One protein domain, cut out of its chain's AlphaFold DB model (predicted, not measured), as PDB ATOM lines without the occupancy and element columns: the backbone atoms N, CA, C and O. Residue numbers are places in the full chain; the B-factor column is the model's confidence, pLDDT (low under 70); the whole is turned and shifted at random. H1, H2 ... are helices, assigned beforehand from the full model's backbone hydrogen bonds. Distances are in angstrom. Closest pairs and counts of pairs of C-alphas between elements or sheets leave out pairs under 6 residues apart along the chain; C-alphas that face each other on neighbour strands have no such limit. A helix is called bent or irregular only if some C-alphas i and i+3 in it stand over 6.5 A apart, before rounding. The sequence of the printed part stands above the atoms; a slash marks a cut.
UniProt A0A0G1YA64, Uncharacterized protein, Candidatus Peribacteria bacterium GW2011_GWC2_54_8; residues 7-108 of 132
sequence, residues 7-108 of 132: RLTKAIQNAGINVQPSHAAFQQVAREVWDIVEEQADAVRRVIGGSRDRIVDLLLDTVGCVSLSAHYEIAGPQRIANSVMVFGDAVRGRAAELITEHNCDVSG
ATOM      1  N   ARG A   7      66.776  30.510  21.451       87.00
ATOM      2  CA  ARG A   7      68.026  30.035  22.064       87.00
ATOM      3  C   ARG A   7      69.238  30.840  21.594       87.00
ATOM      4  O   ARG A   7      70.027  31.248  22.437       87.00
ATOM      5  N   LEU A   8      69.331  31.149  20.299       87.94
ATOM      6  CA  LEU A   8      70.412  31.971  19.752       87.94
ATOM      7  C   LEU A   8      70.360  33.398  20.303       87.94
ATOM      8  O   LEU A   8      71.378  33.933  20.729       87.94
ATOM      9  N   THR A   9      69.165  33.993  20.374       88.31
ATOM     10  CA  THR A   9      68.974  35.310  21.009       88.31
ATOM     11  C   THR A   9      69.538  35.322  22.433       88.31
ATOM     12  O   THR A   9      70.288  36.226  22.792       88.31
ATOM     13  N   LYS A  10      69.229  34.295  23.232       87.31
ATOM     14  CA  LYS A  10      69.725  34.181  24.608       87.31
ATOM     15  C   LYS A  10      71.245  33.972  24.667       87.31
ATOM     16  O   LYS A  10      71.898  34.579  25.508       87.31
ATOM     17  N   ALA A  11      71.805  33.156  23.775       86.25
ATOM     18  CA  ALA A  11      73.247  32.924  23.689       86.25
ATOM     19  C   ALA A  11      74.017  34.222  23.388       86.25
ATOM     20  O   ALA A  11      74.969  34.554  24.086       86.25
ATOM     21  N   ILE A  12      73.534  35.013  22.427       85.50
ATOM     22  CA  ILE A  12      74.108  36.314  22.054       85.50
ATOM     23  C   ILE A  12      74.057  37.312  23.226       85.50
ATOM     24  O   ILE A  12      75.008  38.061  23.446       85.50
ATOM     25  N   GLN A  13      72.972  37.316  24.006       84.50
ATOM     26  CA  GLN A  13      72.883  38.146  25.213       84.50
ATOM     27  C   GLN A  13      73.881  37.702  26.290       84.50
ATOM     28  O   GLN A  13      74.576  38.541  26.859       84.50
ATOM     29  N   ASN A  14      74.000  36.392  26.533       83.25
ATOM     30  CA  ASN A  14      74.960  35.833  27.490       83.25
ATOM     31  C   ASN A  14      76.417  36.137  27.106       83.25
ATOM     32  O   ASN A  14      77.250  36.338  27.986       83.25
ATOM     33  N   ALA A  15      76.703  36.237  25.808       77.00
ATOM     34  CA  ALA A  15      78.012  36.604  25.280       77.00
ATOM     35  C   ALA A  15      78.412  38.074  25.531       77.00
ATOM     36  O   ALA A  15      79.519  38.487  25.177       77.00
ATOM     37  N   GLY A  16      77.532  38.874  26.147       72.31
ATOM     38  CA  GLY A  16      77.808  40.253  26.559       72.31
ATOM     39  C   GLY A  16      77.163  41.325  25.679       72.31
ATOM     40  O   GLY A  16      77.396  42.516  25.897       72.31
ATOM     41  N   ILE A  17      76.324  40.948  24.706       75.62
ATOM     42  CA  ILE A  17      75.551  41.922  23.925       75.62
ATOM     43  C   ILE A  17      74.342  42.373  24.744       75.62
ATOM     44  O   ILE A  17      73.248  41.821  24.658       75.62
ATOM     45  N   ASN A  18      74.537  43.450  25.504       71.81
ATOM     46  CA  ASN A  18      73.517  44.058  26.366       71.81
ATOM     47  C   ASN A  18      72.516  44.962  25.616       71.81
ATOM     48  O   ASN A  18      71.888  45.842  26.203       71.81
ATOM     49  N   VAL A  19      72.366  44.776  24.304       74.44
ATOM     50  CA  VAL A  19      71.376  45.497  23.493       74.44
ATOM     51  C   VAL A  19      70.033  44.766  23.582       74.44
ATOM     52  O   VAL A  19      69.992  43.537  23.637       74.44
ATOM     53  N   GLN A  20      68.916  45.502  23.582       77.38
ATOM     54  CA  GLN A  20      67.590  44.878  23.562       77.38
ATOM     55  C   GLN A  20      67.426  43.967  22.328       77.38
ATOM     56  O   GLN A  20      67.747  44.404  21.220       77.38
ATOM     57  N   PRO A  21      66.856  42.753  22.468       80.81
ATOM     58  CA  PRO A  21      66.656  41.842  21.343       80.81
ATOM     59  C   PRO A  21      65.832  42.421  20.196       80.81
ATOM     60  O   PRO A  21      66.041  42.052  19.050       80.81
ATOM     61  N   SER A  22      64.898  43.333  20.474       80.81
ATOM     62  CA  SER A  22      64.075  44.007  19.461       80.81
ATOM     63  C   SER A  22      64.848  45.032  18.622       80.81
ATOM     64  O   SER A  22      64.345  45.491  17.598       80.81
ATOM     65  N   HIS A  23      66.060  45.411  19.032       84.25
ATOM     66  CA  HIS A  23      66.858  46.417  18.346       84.25
ATOM     67  C   HIS A  23      67.346  45.908  16.982       84.25
ATOM     68  O   HIS A  23      67.850  44.790  16.868       84.25
ATOM     69  N   ALA A  24      67.285  46.755  15.948       83.44
ATOM     70  CA  ALA A  24      67.629  46.373  14.574       83.44
ATOM     71  C   ALA A  24      69.045  45.784  14.444       83.44
ATOM     72  O   ALA A  24      69.222  44.745  13.815       83.44
ATOM     73  N   ALA A  25      70.036  46.395  15.105       81.12
ATOM     74  CA  ALA A  25      71.412  45.890  15.114       81.12
ATOM     75  C   ALA A  25      71.536  44.497  15.757       81.12
ATOM     76  O   ALA A  25      72.272  43.656  15.254       81.12
ATOM     77  N   PHE A  26      70.790  44.235  16.837       85.00
ATOM     78  CA  PHE A  26      70.779  42.917  17.472       85.00
ATOM     79  C   PHE A  26      70.170  41.882  16.522       85.00
ATOM     80  O   PHE A  26      70.750  40.826  16.292       85.00
ATOM     81  N   GLN A  27      69.021  42.209  15.929       86.94
ATOM     82  CA  GLN A  27      68.330  41.343  14.972       86.94
ATOM     83  C   GLN A  27      69.162  41.066  13.720       86.94
ATOM     84  O   GLN A  27      69.025  40.011  13.109       86.94
ATOM     85  N   GLN A  28      69.996  42.015  13.300       87.62
ATOM     86  CA  GLN A  28      70.929  41.809  12.203       87.62
ATOM     87  C   GLN A  28      72.020  40.804  12.592       87.62
ATOM     88  O   GLN A  28      72.155  39.791  11.914       87.62
ATOM     89  N   VAL A  29      72.706  41.014  13.723       87.25
ATOM     90  CA  VAL A  29      73.716  40.063  14.229       87.25
ATOM     91  C   VAL A  29      73.115  38.670  14.393       87.25
ATOM     92  O   VAL A  29      73.683  37.693  13.924       87.25
ATOM     93  N   ALA A  30      71.942  38.567  15.017       90.06
ATOM     94  CA  ALA A  30      71.312  37.281  15.281       90.06
ATOM     95  C   ALA A  30      70.919  36.533  13.999       90.06
ATOM     96  O   ALA A  30      71.013  35.311  13.972       90.06
ATOM     97  N   ARG A  31      70.520  37.244  12.937       91.94
ATOM     98  CA  ARG A  31      70.237  36.637  11.628       91.94
ATOM     99  C   ARG A  31      71.504  36.161  10.933       91.94
ATOM    100  O   ARG A  31      71.564  35.008  10.540       91.94
ATOM    101  N   GLU A  32      72.524  37.008  10.852       92.12
ATOM    102  CA  GLU A  32      73.780  36.645  10.185       92.12
ATOM    103  C   GLU A  32      74.485  35.478  10.898       92.12
ATOM    104  O   GLU A  32      74.974  34.555  10.254       92.12
ATOM    105  N   VAL A  33      74.477  35.461  12.235       91.94
ATOM    106  CA  VAL A  33      75.003  34.325  13.012       91.94
ATOM    107  C   VAL A  33      74.151  33.073  12.809       91.94
ATOM    108  O   VAL A  33      74.701  31.977  12.732       91.94
ATOM    109  N   TRP A  34      72.827  33.212  12.703       95.31
ATOM    110  CA  TRP A  34      71.950  32.075  12.431       95.31
ATOM    111  C   TRP A  34      72.248  31.439  11.075       95.31
ATOM    112  O   TRP A  34      72.429  30.228  11.018       95.31
ATOM    113  N   ASP A  35      72.395  32.245  10.023       94.94
ATOM    114  CA  ASP A  35      72.730  31.753   8.684       94.94
ATOM    115  C   ASP A  35      74.052  30.960   8.697       94.94
ATOM    116  O   ASP A  35      74.138  29.881   8.108       94.94
ATOM    117  N   ILE A  36      75.057  31.432   9.450       94.19
ATOM    118  CA  ILE A  36      76.327  30.712   9.640       94.19
ATOM    119  C   ILE A  36      76.108  29.387  10.382       94.19
ATOM    120  O   ILE A  36      76.657  28.364   9.976       94.19
ATOM    121  N   VAL A  37      75.316  29.373  11.458       94.81
ATOM    122  CA  VAL A  37      75.006  28.141  12.206       94.81
ATOM    123  C   VAL A  37      74.301  27.123  11.312       94.81
ATOM    124  O   VAL A  37      74.670  25.950  11.336       94.81
ATOM    125  N   GLU A  38      73.327  27.548  10.503       95.12
ATOM    126  CA  GLU A  38      72.627  26.661   9.569       95.12
ATOM    127  C   GLU A  38      73.578  26.081   8.518       95.12
ATOM    128  O   GLU A  38      73.572  24.868   8.290       95.12
ATOM    129  N   GLU A  39      74.426  26.927   7.923       95.56
ATOM    130  CA  GLU A  39      75.419  26.516   6.930       95.56
ATOM    131  C   GLU A  39      76.415  25.502   7.513       95.56
ATOM    132  O   GLU A  39      76.655  24.445   6.919       95.56
ATOM    133  N   GLN A  40      76.971  25.789   8.694       95.38
ATOM    134  CA  GLN A  40      77.938  24.904   9.340       95.38
ATOM    135  C   GLN A  40      77.288  23.603   9.821       95.38
ATOM    136  O   GLN A  40      77.876  22.535   9.658       95.38
ATOM    137  N   ALA A  41      76.060  23.649  10.345       95.00
ATOM    138  CA  ALA A  41      75.345  22.441  10.744       95.00
ATOM    139  C   ALA A  41      75.103  21.504   9.555       95.00
ATOM    140  O   ALA A  41      75.287  20.290   9.674       95.00
ATOM    141  N   ASP A  42      74.738  22.053   8.394       93.81
ATOM    142  CA  ASP A  42      74.564  21.269   7.174       93.81
ATOM    143  C   ASP A  42      75.894  20.709   6.652       93.81
ATOM    144  O   ASP A  42      75.930  19.562   6.194       93.81
ATOM    145  N   ALA A  43      76.989  21.471   6.744       92.81
ATOM    146  CA  ALA A  43      78.325  21.003   6.378       92.81
ATOM    147  C   ALA A  43      78.776  19.826   7.259       92.81
ATOM    148  O   ALA A  43      79.148  18.775   6.736       92.81
ATOM    149  N   VAL A  44      78.654  19.957   8.581       93.56
ATOM    150  CA  VAL A  44      78.977  18.897   9.548       93.56
ATOM    151  C   VAL A  44      78.096  17.669   9.315       93.56
ATOM    152  O   VAL A  44      78.609  16.554   9.224       93.56
ATOM    153  N   ARG A  45      76.780  17.855   9.124       95.12
ATOM    154  CA  ARG A  45      75.840  16.752   8.860       95.12
ATOM    155  C   ARG A  45      76.206  15.966   7.604       95.12
ATOM    156  O   ARG A  45      76.007  14.756   7.574       95.12
ATOM    157  N   ARG A  46      76.704  16.624   6.552       92.25
ATOM    158  CA  ARG A  46      77.136  15.938   5.319       92.25
ATOM    159  C   ARG A  46      78.347  15.033   5.539       92.25
ATOM    160  O   ARG A  46      78.477  14.059   4.809       92.25
ATOM    161  N   VAL A  47      79.208  15.357   6.504       90.56
ATOM    162  CA  VAL A  47      80.438  14.606   6.788       90.56
ATOM    163  C   VAL A  47      80.193  13.510   7.823       90.56
ATOM    164  O   VAL A  47      80.479  12.350   7.559       90.56
ATOM    165  N   ILE A  48      79.630  13.873   8.975       88.50
ATOM    166  CA  ILE A  48      79.459  12.982  10.135       88.50
ATOM    167  C   ILE A  48      78.155  12.167  10.042       88.50
ATOM    168  O   ILE A  48      78.008  11.113  10.661       88.50
ATOM    169  N   GLY A  49      77.170  12.652   9.280       84.62
ATOM    170  CA  GLY A  49      75.795  12.161   9.352       84.62
ATOM    171  C   GLY A  49      75.078  12.617  10.631       84.62
ATOM    172  O   GLY A  49      75.503  13.540  11.323       84.62
ATOM    173  N   GLY A  50      73.947  11.981  10.948       85.19
ATOM    174  CA  GLY A  50      73.216  12.215  12.199       85.19
ATOM    175  C   GLY A  50      72.147  13.316  12.157       85.19
ATOM    176  O   GLY A  50      71.712  13.783  11.102       85.19
ATOM    177  N   SER A  51      71.654  13.678  13.347       92.00
ATOM    178  CA  SER A  51      70.564  14.648  13.515       92.00
ATOM    179  C   SER A  51      71.083  16.077  13.371       92.00
ATOM    180  O   SER A  51      71.905  16.523  14.172       92.00
ATOM    181  N   ARG A  52      70.544  16.806  12.386       91.62
ATOM    182  CA  ARG A  52      70.831  18.234  12.181       91.62
ATOM    183  C   ARG A  52      70.565  19.044  13.447       91.62
ATOM    184  O   ARG A  52      71.396  19.860  13.817       91.62
ATOM    185  N   ASP A  53      69.452  18.780  14.125       91.44
ATOM    186  CA  ASP A  53      69.037  19.546  15.304       91.44
ATOM    187  C   ASP A  53      70.041  19.415  16.451       91.44
ATOM    188  O   ASP A  53      70.353  20.401  17.111       91.44
ATOM    189  N   ARG A  54      70.630  18.223  16.639       91.69
ATOM    190  CA  ARG A  54      71.702  18.031  17.628       91.69
ATOM    191  C   ARG A  54      72.964  18.814  17.277       91.69
ATOM    192  O   ARG A  54      73.589  19.373  18.168       91.69
ATOM    193  N   ILE A  55      73.341  18.850  15.999       93.19
ATOM    194  CA  ILE A  55      74.507  19.618  15.541       93.19
ATOM    195  C   ILE A  55      74.254  21.114  15.742       93.19
ATOM    196  O   ILE A  55      75.110  21.811  16.276       93.19
ATOM    197  N   VAL A  56      73.067  21.598  15.373       93.62
ATOM    198  CA  VAL A  56      72.653  22.986  15.611       93.62
ATOM    199  C   VAL A  56      72.738  23.325  17.098       93.62
ATOM    200  O   VAL A  56      73.328  24.345  17.439       93.62
ATOM    201  N   ASP A  57      72.210  22.474  17.983       91.75
ATOM    202  CA  ASP A  57      72.278  22.696  19.432       91.75
ATOM    203  C   ASP A  57      73.734  22.809  19.926       91.75
ATOM    204  O   ASP A  57      74.054  23.748  20.656       91.75
ATOM    205  N   LEU A  58      74.636  21.935  19.464       91.75
ATOM    206  CA  LEU A  58      76.064  22.001  19.810       91.75
ATOM    207  C   LEU A  58      76.724  23.311  19.354       91.75
ATOM    208  O   LEU A  58      77.524  23.888  20.088       91.75
ATOM    209  N   LEU A  59      76.394  23.790  18.152       92.44
ATOM    210  CA  LEU A  59      76.934  25.044  17.621       92.44
ATOM    211  C   LEU A  59      76.361  26.273  18.345       92.44
ATOM    212  O   LEU A  59      77.079  27.244  18.579       92.44
ATOM    213  N   LEU A  60      75.081  26.238  18.729       91.44
ATOM    214  CA  LEU A  60      74.446  27.309  19.501       91.44
ATOM    215  C   LEU A  60      75.029  27.432  20.913       91.44
ATOM    216  O   LEU A  60      75.194  28.552  21.400       91.44
ATOM    217  N   ASP A  61      75.376  26.315  21.554       89.62
ATOM    218  CA  ASP A  61      76.037  26.330  22.861       89.62
ATOM    219  C   ASP A  61      77.403  27.028  22.783       89.62
ATOM    220  O   ASP A  61      77.728  27.839  23.653       89.62
ATOM    221  N   THR A  62      78.160  26.828  21.696       88.81
ATOM    222  CA  THR A  62      79.424  27.546  21.463       88.81
ATOM    223  C   THR A  62      79.227  29.059  21.438       88.81
ATOM    224  O   THR A  62      79.994  29.772  22.081       88.81
ATOM    225  N   VAL A  63      78.178  29.564  20.777       86.69
ATOM    226  CA  VAL A  63      77.867  31.008  20.750       86.69
ATOM    227  C   VAL A  63      77.687  31.562  22.167       86.69
ATOM    228  O   VAL A  63      78.154  32.661  22.459       86.69
ATOM    229  N   GLY A  64      77.050  30.800  23.062       83.19
ATOM    230  CA  GLY A  64      76.829  31.201  24.454       83.19
ATOM    231  C   GLY A  64      78.088  31.184  25.328       83.19
ATOM    232  O   GLY A  64      78.094  31.822  26.380       83.19
ATOM    233  N   CYS A  65      79.140  30.480  24.906       83.56
ATOM    234  CA  CYS A  65      80.432  30.421  25.595       83.56
ATOM    235  C   CYS A  65      81.419  31.504  25.134       83.56
ATOM    236  O   CYS A  65      82.443  31.716  25.785       83.56
ATOM    237  N   VAL A  66      81.134  32.196  24.028       82.44
ATOM    238  CA  VAL A  66      81.977  33.282  23.522       82.44
ATOM    239  C   VAL A  66      81.744  34.545  24.343       82.44
ATOM    240  O   VAL A  66      80.610  34.925  24.606       82.44
ATOM    241  N   SER A  67      82.820  35.235  24.715       74.62
ATOM    242  CA  SER A  67      82.742  36.522  25.404       74.62
ATOM    243  C   SER A  67      83.164  37.654  24.471       74.62
ATOM    244  O   SER A  67      84.308  37.704  24.025       74.62
ATOM    245  N   LEU A  68      82.260  38.600  24.205       71.81
ATOM    246  CA  LEU A  68      82.535  39.796  23.396       71.81
ATOM    247  C   LEU A  68      83.065  40.984  24.215       71.81
ATOM    248  O   LEU A  68      83.239  42.078  23.671       71.81
ATOM    249  N   SER A  69      83.343  40.767  25.506       59.19
ATOM    250  CA  SER A  69      83.696  41.795  26.499       59.19
ATOM    251  C   SER A  69      84.788  42.765  26.040       59.19
ATOM    252  O   SER A  69      84.723  43.942  26.368       59.19
ATOM    253  N   ALA A  70      85.764  42.308  25.249       50.84
ATOM    254  CA  ALA A  70      86.881  43.138  24.792       50.84
ATOM    255  C   ALA A  70      86.598  43.956  23.513       50.84
ATOM    256  O   ALA A  70      87.343  44.879  23.197       50.84
ATOM    257  N   HIS A  71      85.546  43.641  22.749       50.91
ATOM    258  CA  HIS A  71      85.300  44.253  21.431       50.91
ATOM    259  C   HIS A  71      84.146  45.260  21.412       50.91
ATOM    260  O   HIS A  71      83.994  46.007  20.443       50.91
ATOM    261  N   TYR A  72      83.349  45.317  22.483       50.91
ATOM    262  CA  TYR A  72      82.200  46.220  22.585       50.91
ATOM    263  C   TYR A  72      82.541  47.655  23.016       50.91
ATOM    264  O   TYR A  72      81.673  48.525  22.926       50.91
ATOM    265  N   GLU A  73      83.789  47.929  23.413       48.19
ATOM    266  CA  GLU A  73      84.257  49.282  23.761       48.19
ATOM    267  C   GLU A  73      84.385  50.211  22.537       48.19
ATOM    268  O   GLU A  73      84.365  51.434  22.674       48.19
ATOM    269  N   ILE A  74      84.444  49.664  21.316       48.16
ATOM    270  CA  ILE A  74      84.593  50.456  20.087       48.16
ATOM    271  C   ILE A  74      83.202  50.840  19.556       48.16
ATOM    272  O   ILE A  74      82.503  50.051  18.919       48.16
ATOM    273  N   ALA A  75      82.762  52.069  19.832       48.56
ATOM    274  CA  ALA A  75      81.469  52.580  19.386       48.56
ATOM    275  C   ALA A  75      81.450  52.841  17.862       48.56
ATOM    276  O   ALA A  75      82.019  53.818  17.386       48.56
ATOM    277  N   GLY A  76      80.759  51.994  17.086       62.53
ATOM    278  CA  GLY A  76      80.532  52.233  15.654       62.53
ATOM    279  C   GLY A  76      79.830  51.095  14.892       62.53
ATOM    280  O   GLY A  76      79.491  50.072  15.501       62.53
ATOM    281  N   PRO A  77      79.605  51.256  13.568       62.84
ATOM    282  CA  PRO A  77      79.085  50.218  12.665       62.84
ATOM    283  C   PRO A  77      79.982  48.969  12.585       62.84
ATOM    284  O   PRO A  77      79.472  47.883  12.314       62.84
ATOM    285  N   GLN A  78      81.272  49.075  12.935       71.31
ATOM    286  CA  GLN A  78      82.150  47.911  13.121       71.31
ATOM    287  C   GLN A  78      81.621  46.899  14.153       71.31
ATOM    288  O   GLN A  78      81.987  45.734  14.072       71.31
ATOM    289  N   ARG A  79      80.747  47.280  15.098       73.19
ATOM    290  CA  ARG A  79      80.252  46.351  16.134       73.19
ATOM    291  C   ARG A  79      79.463  45.176  15.571       73.19
ATOM    292  O   ARG A  79      79.631  44.066  16.063       73.19
ATOM    293  N   ILE A  80      78.624  45.409  14.559       75.94
ATOM    294  CA  ILE A  80      77.830  44.338  13.935       75.94
ATOM    295  C   ILE A  80      78.780  43.366  13.239       75.94
ATOM    296  O   ILE A  80      78.797  42.189  13.582       75.94
ATOM    297  N   ALA A  81      79.641  43.884  12.357       80.88
ATOM    298  CA  ALA A  81      80.608  43.079  11.616       80.88
ATOM    299  C   ALA A  81      81.562  42.307  12.545       80.88
ATOM    300  O   ALA A  81      81.760  41.112  12.357       80.88
ATOM    301  N   ASN A  82      82.093  42.952  13.589       83.69
ATOM    302  CA  ASN A  82      82.983  42.305  14.555       83.69
ATOM    303  C   ASN A  82      82.262  41.221  15.362       83.69
ATOM    304  O   ASN A  82      82.838  40.166  15.599       83.69
ATOM    305  N   SER A  83      81.007  41.452  15.767       83.31
ATOM    306  CA  SER A  83      80.227  40.444  16.501       83.31
ATOM    307  C   SER A  83      79.945  39.229  15.623       83.31
ATOM    308  O   SER A  83      80.152  38.099  16.056       83.31
ATOM    309  N   VAL A  84      79.522  39.460  14.377       87.62
ATOM    310  CA  VAL A  84      79.277  38.392  13.397       87.62
ATOM    311  C   VAL A  84      80.560  37.620  13.103       87.62
ATOM    312  O   VAL A  84      80.527  36.395  13.061       87.62
ATOM    313  N   MET A  85      81.694  38.309  12.962       88.75
ATOM    314  CA  MET A  85      82.998  37.679  12.765       88.75
ATOM    315  C   MET A  85      83.374  36.791  13.956       88.75
ATOM    316  O   MET A  85      83.618  35.607  13.768       88.75
ATOM    317  N   VAL A  86      83.339  37.323  15.180       88.88
ATOM    318  CA  VAL A  86      83.733  36.588  16.393       88.88
ATOM    319  C   VAL A  86      82.845  35.364  16.634       88.88
ATOM    320  O   VAL A  86      83.356  34.271  16.873       88.88
ATOM    321  N   PHE A  87      81.521  35.508  16.535       89.94
ATOM    322  CA  PHE A  87      80.624  34.357  16.655       89.94
ATOM    323  C   PHE A  87      80.784  33.381  15.495       89.94
ATOM    324  O   PHE A  87      80.796  32.173  15.711       89.94
ATOM    325  N   GLY A  88      80.915  33.893  14.272       90.56
ATOM    326  CA  GLY A  88      81.085  33.077  13.078       90.56
ATOM    327  C   GLY A  88      82.346  32.226  13.145       90.56
ATOM    328  O   GLY A  88      82.294  31.039  12.833       90.56
ATOM    329  N   ASP A  89      83.455  32.793  13.610       91.56
ATOM    330  CA  ASP A  89      84.719  32.077  13.775       91.56
ATOM    331  C   ASP A  89      84.626  31.015  14.869       91.56
ATOM    332  O   ASP A  89      85.101  29.898  14.671       91.56
ATOM    333  N   ALA A  90      83.937  31.303  15.976       90.62
ATOM    334  CA  ALA A  90      83.692  30.311  17.020       90.62
ATOM    335  C   ALA A  90      82.830  29.138  16.519       90.62
ATOM    336  O   ALA A  90      83.166  27.977  16.748       90.62
ATOM    337  N   VAL A  91      81.752  29.425  15.782       93.50
ATOM    338  CA  VAL A  91      80.870  28.401  15.195       93.50
ATOM    339  C   VAL A  91      81.618  27.555  14.162       93.50
ATOM    340  O   VAL A  91      81.531  26.328  14.198       93.50
ATOM    341  N   ARG A  92      82.393  28.181  13.266       93.88
ATOM    342  CA  ARG A  92      83.236  27.469  12.285       93.88
ATOM    343  C   ARG A  92      84.307  26.621  12.966       93.88
ATOM    344  O   ARG A  92      84.532  25.489  12.549       93.88
ATOM    345  N   GLY A  93      84.932  27.147  14.020       93.00
ATOM    346  CA  GLY A  93      85.901  26.422  14.837       93.00
ATOM    347  C   GLY A  93      85.292  25.153  15.425       93.00
ATOM    348  O   GLY A  93      85.804  24.062  15.184       93.00
ATOM    349  N   ARG A  94      84.131  25.265  16.084       94.12
ATOM    350  CA  ARG A  94      83.449  24.093  16.648       94.12
ATOM    351  C   ARG A  94      83.010  23.094  15.579       94.12
ATOM    352  O   ARG A  94      83.125  21.889  15.782       94.12
ATOM    353  N   ALA A  95      82.528  23.564  14.431       92.38
ATOM    354  CA  ALA A  95      82.176  22.691  13.314       92.38
ATOM    355  C   ALA A  95      83.387  21.883  12.806       92.38
ATOM    356  O   ALA A  95      83.272  20.678  12.570       92.38
ATOM    357  N   ALA A  96      84.555  22.523  12.689       92.56
ATOM    358  CA  ALA A  96      85.800  21.864  12.303       92.56
ATOM    359  C   ALA A  96      86.278  20.846  13.353       92.56
ATOM    360  O   ALA A  96      86.736  19.762  12.985       92.56
ATOM    361  N   GLU A  97      86.137  21.163  14.644       93.00
ATOM    362  CA  GLU A  97      86.424  20.235  15.745       93.00
ATOM    363  C   GLU A  97      85.551  18.984  15.658       93.00
ATOM    364  O   GLU A  97      86.093  17.887  15.632       93.00
ATOM    365  N   LEU A  98      84.230  19.131  15.508       91.50
ATOM    366  CA  LEU A  98      83.311  17.991  15.384       91.50
ATOM    367  C   LEU A  98      83.695  17.065  14.222       91.50
ATOM    368  O   LEU A  98      83.682  15.842  14.361       91.50
ATOM    369  N   ILE A  99      84.049  17.640  13.068       89.69
ATOM    370  CA  ILE A  99      84.481  16.865  11.895       89.69
ATOM    371  C   ILE A  99      85.799  16.140  12.180       89.69
ATOM    372  O   ILE A  99      85.967  14.987  11.788       89.69
ATOM    373  N   THR A 100      86.729  16.807  12.858       89.25
ATOM    374  CA  THR A 100      88.035  16.238  13.200       89.25
ATOM    375  C   THR A 100      87.893  15.110  14.220       89.25
ATOM    376  O   THR A 100      88.441  14.039  13.987       89.25
ATOM    377  N   GLU A 101      87.110  15.313  15.287       89.38
ATOM    378  CA  GLU A 101      86.749  14.298  16.289       89.38
ATOM    379  C   GLU A 101      86.197  13.041  15.593       89.38
ATOM    380  O   GLU A 101      86.728  11.944  15.766       89.38
ATOM    381  N   HIS A 102      85.216  13.211  14.699       86.94
ATOM    382  CA  HIS A 102      84.643  12.098  13.944       86.94
ATOM    383  C   HIS A 102      85.662  11.386  13.045       86.94
ATOM    384  O   HIS A 102      85.695  10.157  12.992       86.94
ATOM    385  N   ASN A 103      86.502  12.136  12.329       83.12
ATOM    386  CA  ASN A 103      87.509  11.545  11.452       83.12
ATOM    387  C   ASN A 103      88.565  10.757  12.240       83.12
ATOM    388  O   ASN A 103      89.011   9.716  11.757       83.12
ATOM    389  N   CYS A 104      88.952  11.222  13.432       80.62
ATOM    390  CA  CYS A 104      89.846  10.490  14.329       80.62
ATOM    391  C   CYS A 104      89.216   9.169  14.791       80.62
ATOM    392  O   CYS A 104      89.883   8.134  14.744       80.62
ATOM    393  N   ASP A 105      87.931   9.188  15.154       80.06
ATOM    394  CA  ASP A 105      87.198   7.997  15.594       80.06
ATOM    395  C   ASP A 105      87.024   6.968  14.464       80.06
ATOM    396  O   ASP A 105      87.211   5.769  14.674       80.06
ATOM    397  N   VAL A 106      86.691   7.420  13.248       75.94
ATOM    398  CA  VAL A 106      86.488   6.543  12.078       75.94
ATOM    399  C   VAL A 106      87.803   5.984  11.542       75.94
ATOM    400  O   VAL A 106      87.842   4.834  11.103       75.94
ATOM    401  N   SER A 107      88.879   6.773  11.566       64.06
ATOM    402  CA  SER A 107      90.168   6.347  11.009       64.06
ATOM    403  C   SER A 107      90.921   5.379  11.920       64.06
ATOM    404  O   SER A 107      91.882   4.773  11.463       64.06
ATOM    405  N   GLY A 108      90.529   5.219  13.194       55.28
ATOM    406  CA  GLY A 108      91.194   4.309  14.139       55.28
ATOM    407  C   GLY A 108      92.692   4.584  14.361       55.28
ATOM    408  O   GLY A 108      93.369   3.790  15.007       55.28
TER     409      GLY A 108
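What this domain is: This is residues 7 to 108 of the 132 residues of an uncharacterized protein of Candidatus Peribacteria bacterium GW2011_GWC2_54_8 (UniProt A0A0G1YA64). Two long helices, H2 and H4, lie side by side and run the same way, and a shorter helix, H3, crosses over one face of the pair. The short H1 lies alongside the last residues of H3, on that same face, and reaches H2 but not H4. The printed part has 102 residues with four named helices, in the order H1, H2, H3, H4, and no named strand, and its class is all helix. It is compact, with a radius of gyration of the C-alphas of 14.5 A, and its outline is a rod spanning 49 by 23 by 19 A.

Where its parts are: H1 is residues 7 to 14, beginning at C-alpha 7 at (68.026, 30.035, 22.064). A short link of 9 residues leads to H2, residues 24 to 48, which is 35.7 A from first to last C-alpha and begins at (67.629, 46.373, 14.574). After a tight link of 3 residues comes H3, residues 52 to 65, 20.5 A long. H4 is residues 78 to 107, the longest helix, 42.4 A from first to last C-alpha, and its C-alpha 107 is at (90.168, 6.347, 11.009). No helix is bent or irregular.

How they stand to each other: H2 and H3 are the hubs, touching three other helices each. H2 and H4 touch at a shallow tilt of 13 degrees, the same way, and their closest C-alphas, those of Val 29 and Val 84, are 5.9 A apart. H3 touches H2 at a steep tilt of 49 degrees, opposite ways; the closest C-alphas are those of Ala 41 and Val 56, at 5.6 A, and H2 touches H3 with residues 37 to 45 alone. H3 touches H4 at a steep tilt of 52 degrees, opposite ways, with residues 59 to 63 alone; the C-alphas of Leu 59 and Val 91 are closest, at 5.7 A. H1 touches H3 at a shallow tilt of 11 degrees, the same way, and the C-alphas of Ala 11 and Gly 64 come closest, at 4.0 A. H1 also touches H2 at a steep tilt of 59 degrees, opposite ways, with the C-alphas of Thr 9 and Ala 30 closest at 6.5 A. H1 and H4 are apart. In H1, H2, H3 and H4 every O i to N i+4 pair is within hydrogen-bond range.

The domain as a whole: The two C-alphas farthest apart are those of Ala 75 and Gly 108, at 49.5 A. The printed part has no cut. The link from H3 to H4, residues 66 to 77, is long. The mean pLDDT of the printed part is 83.7, and residues 69 to 77 and 107 to 108 are under 70.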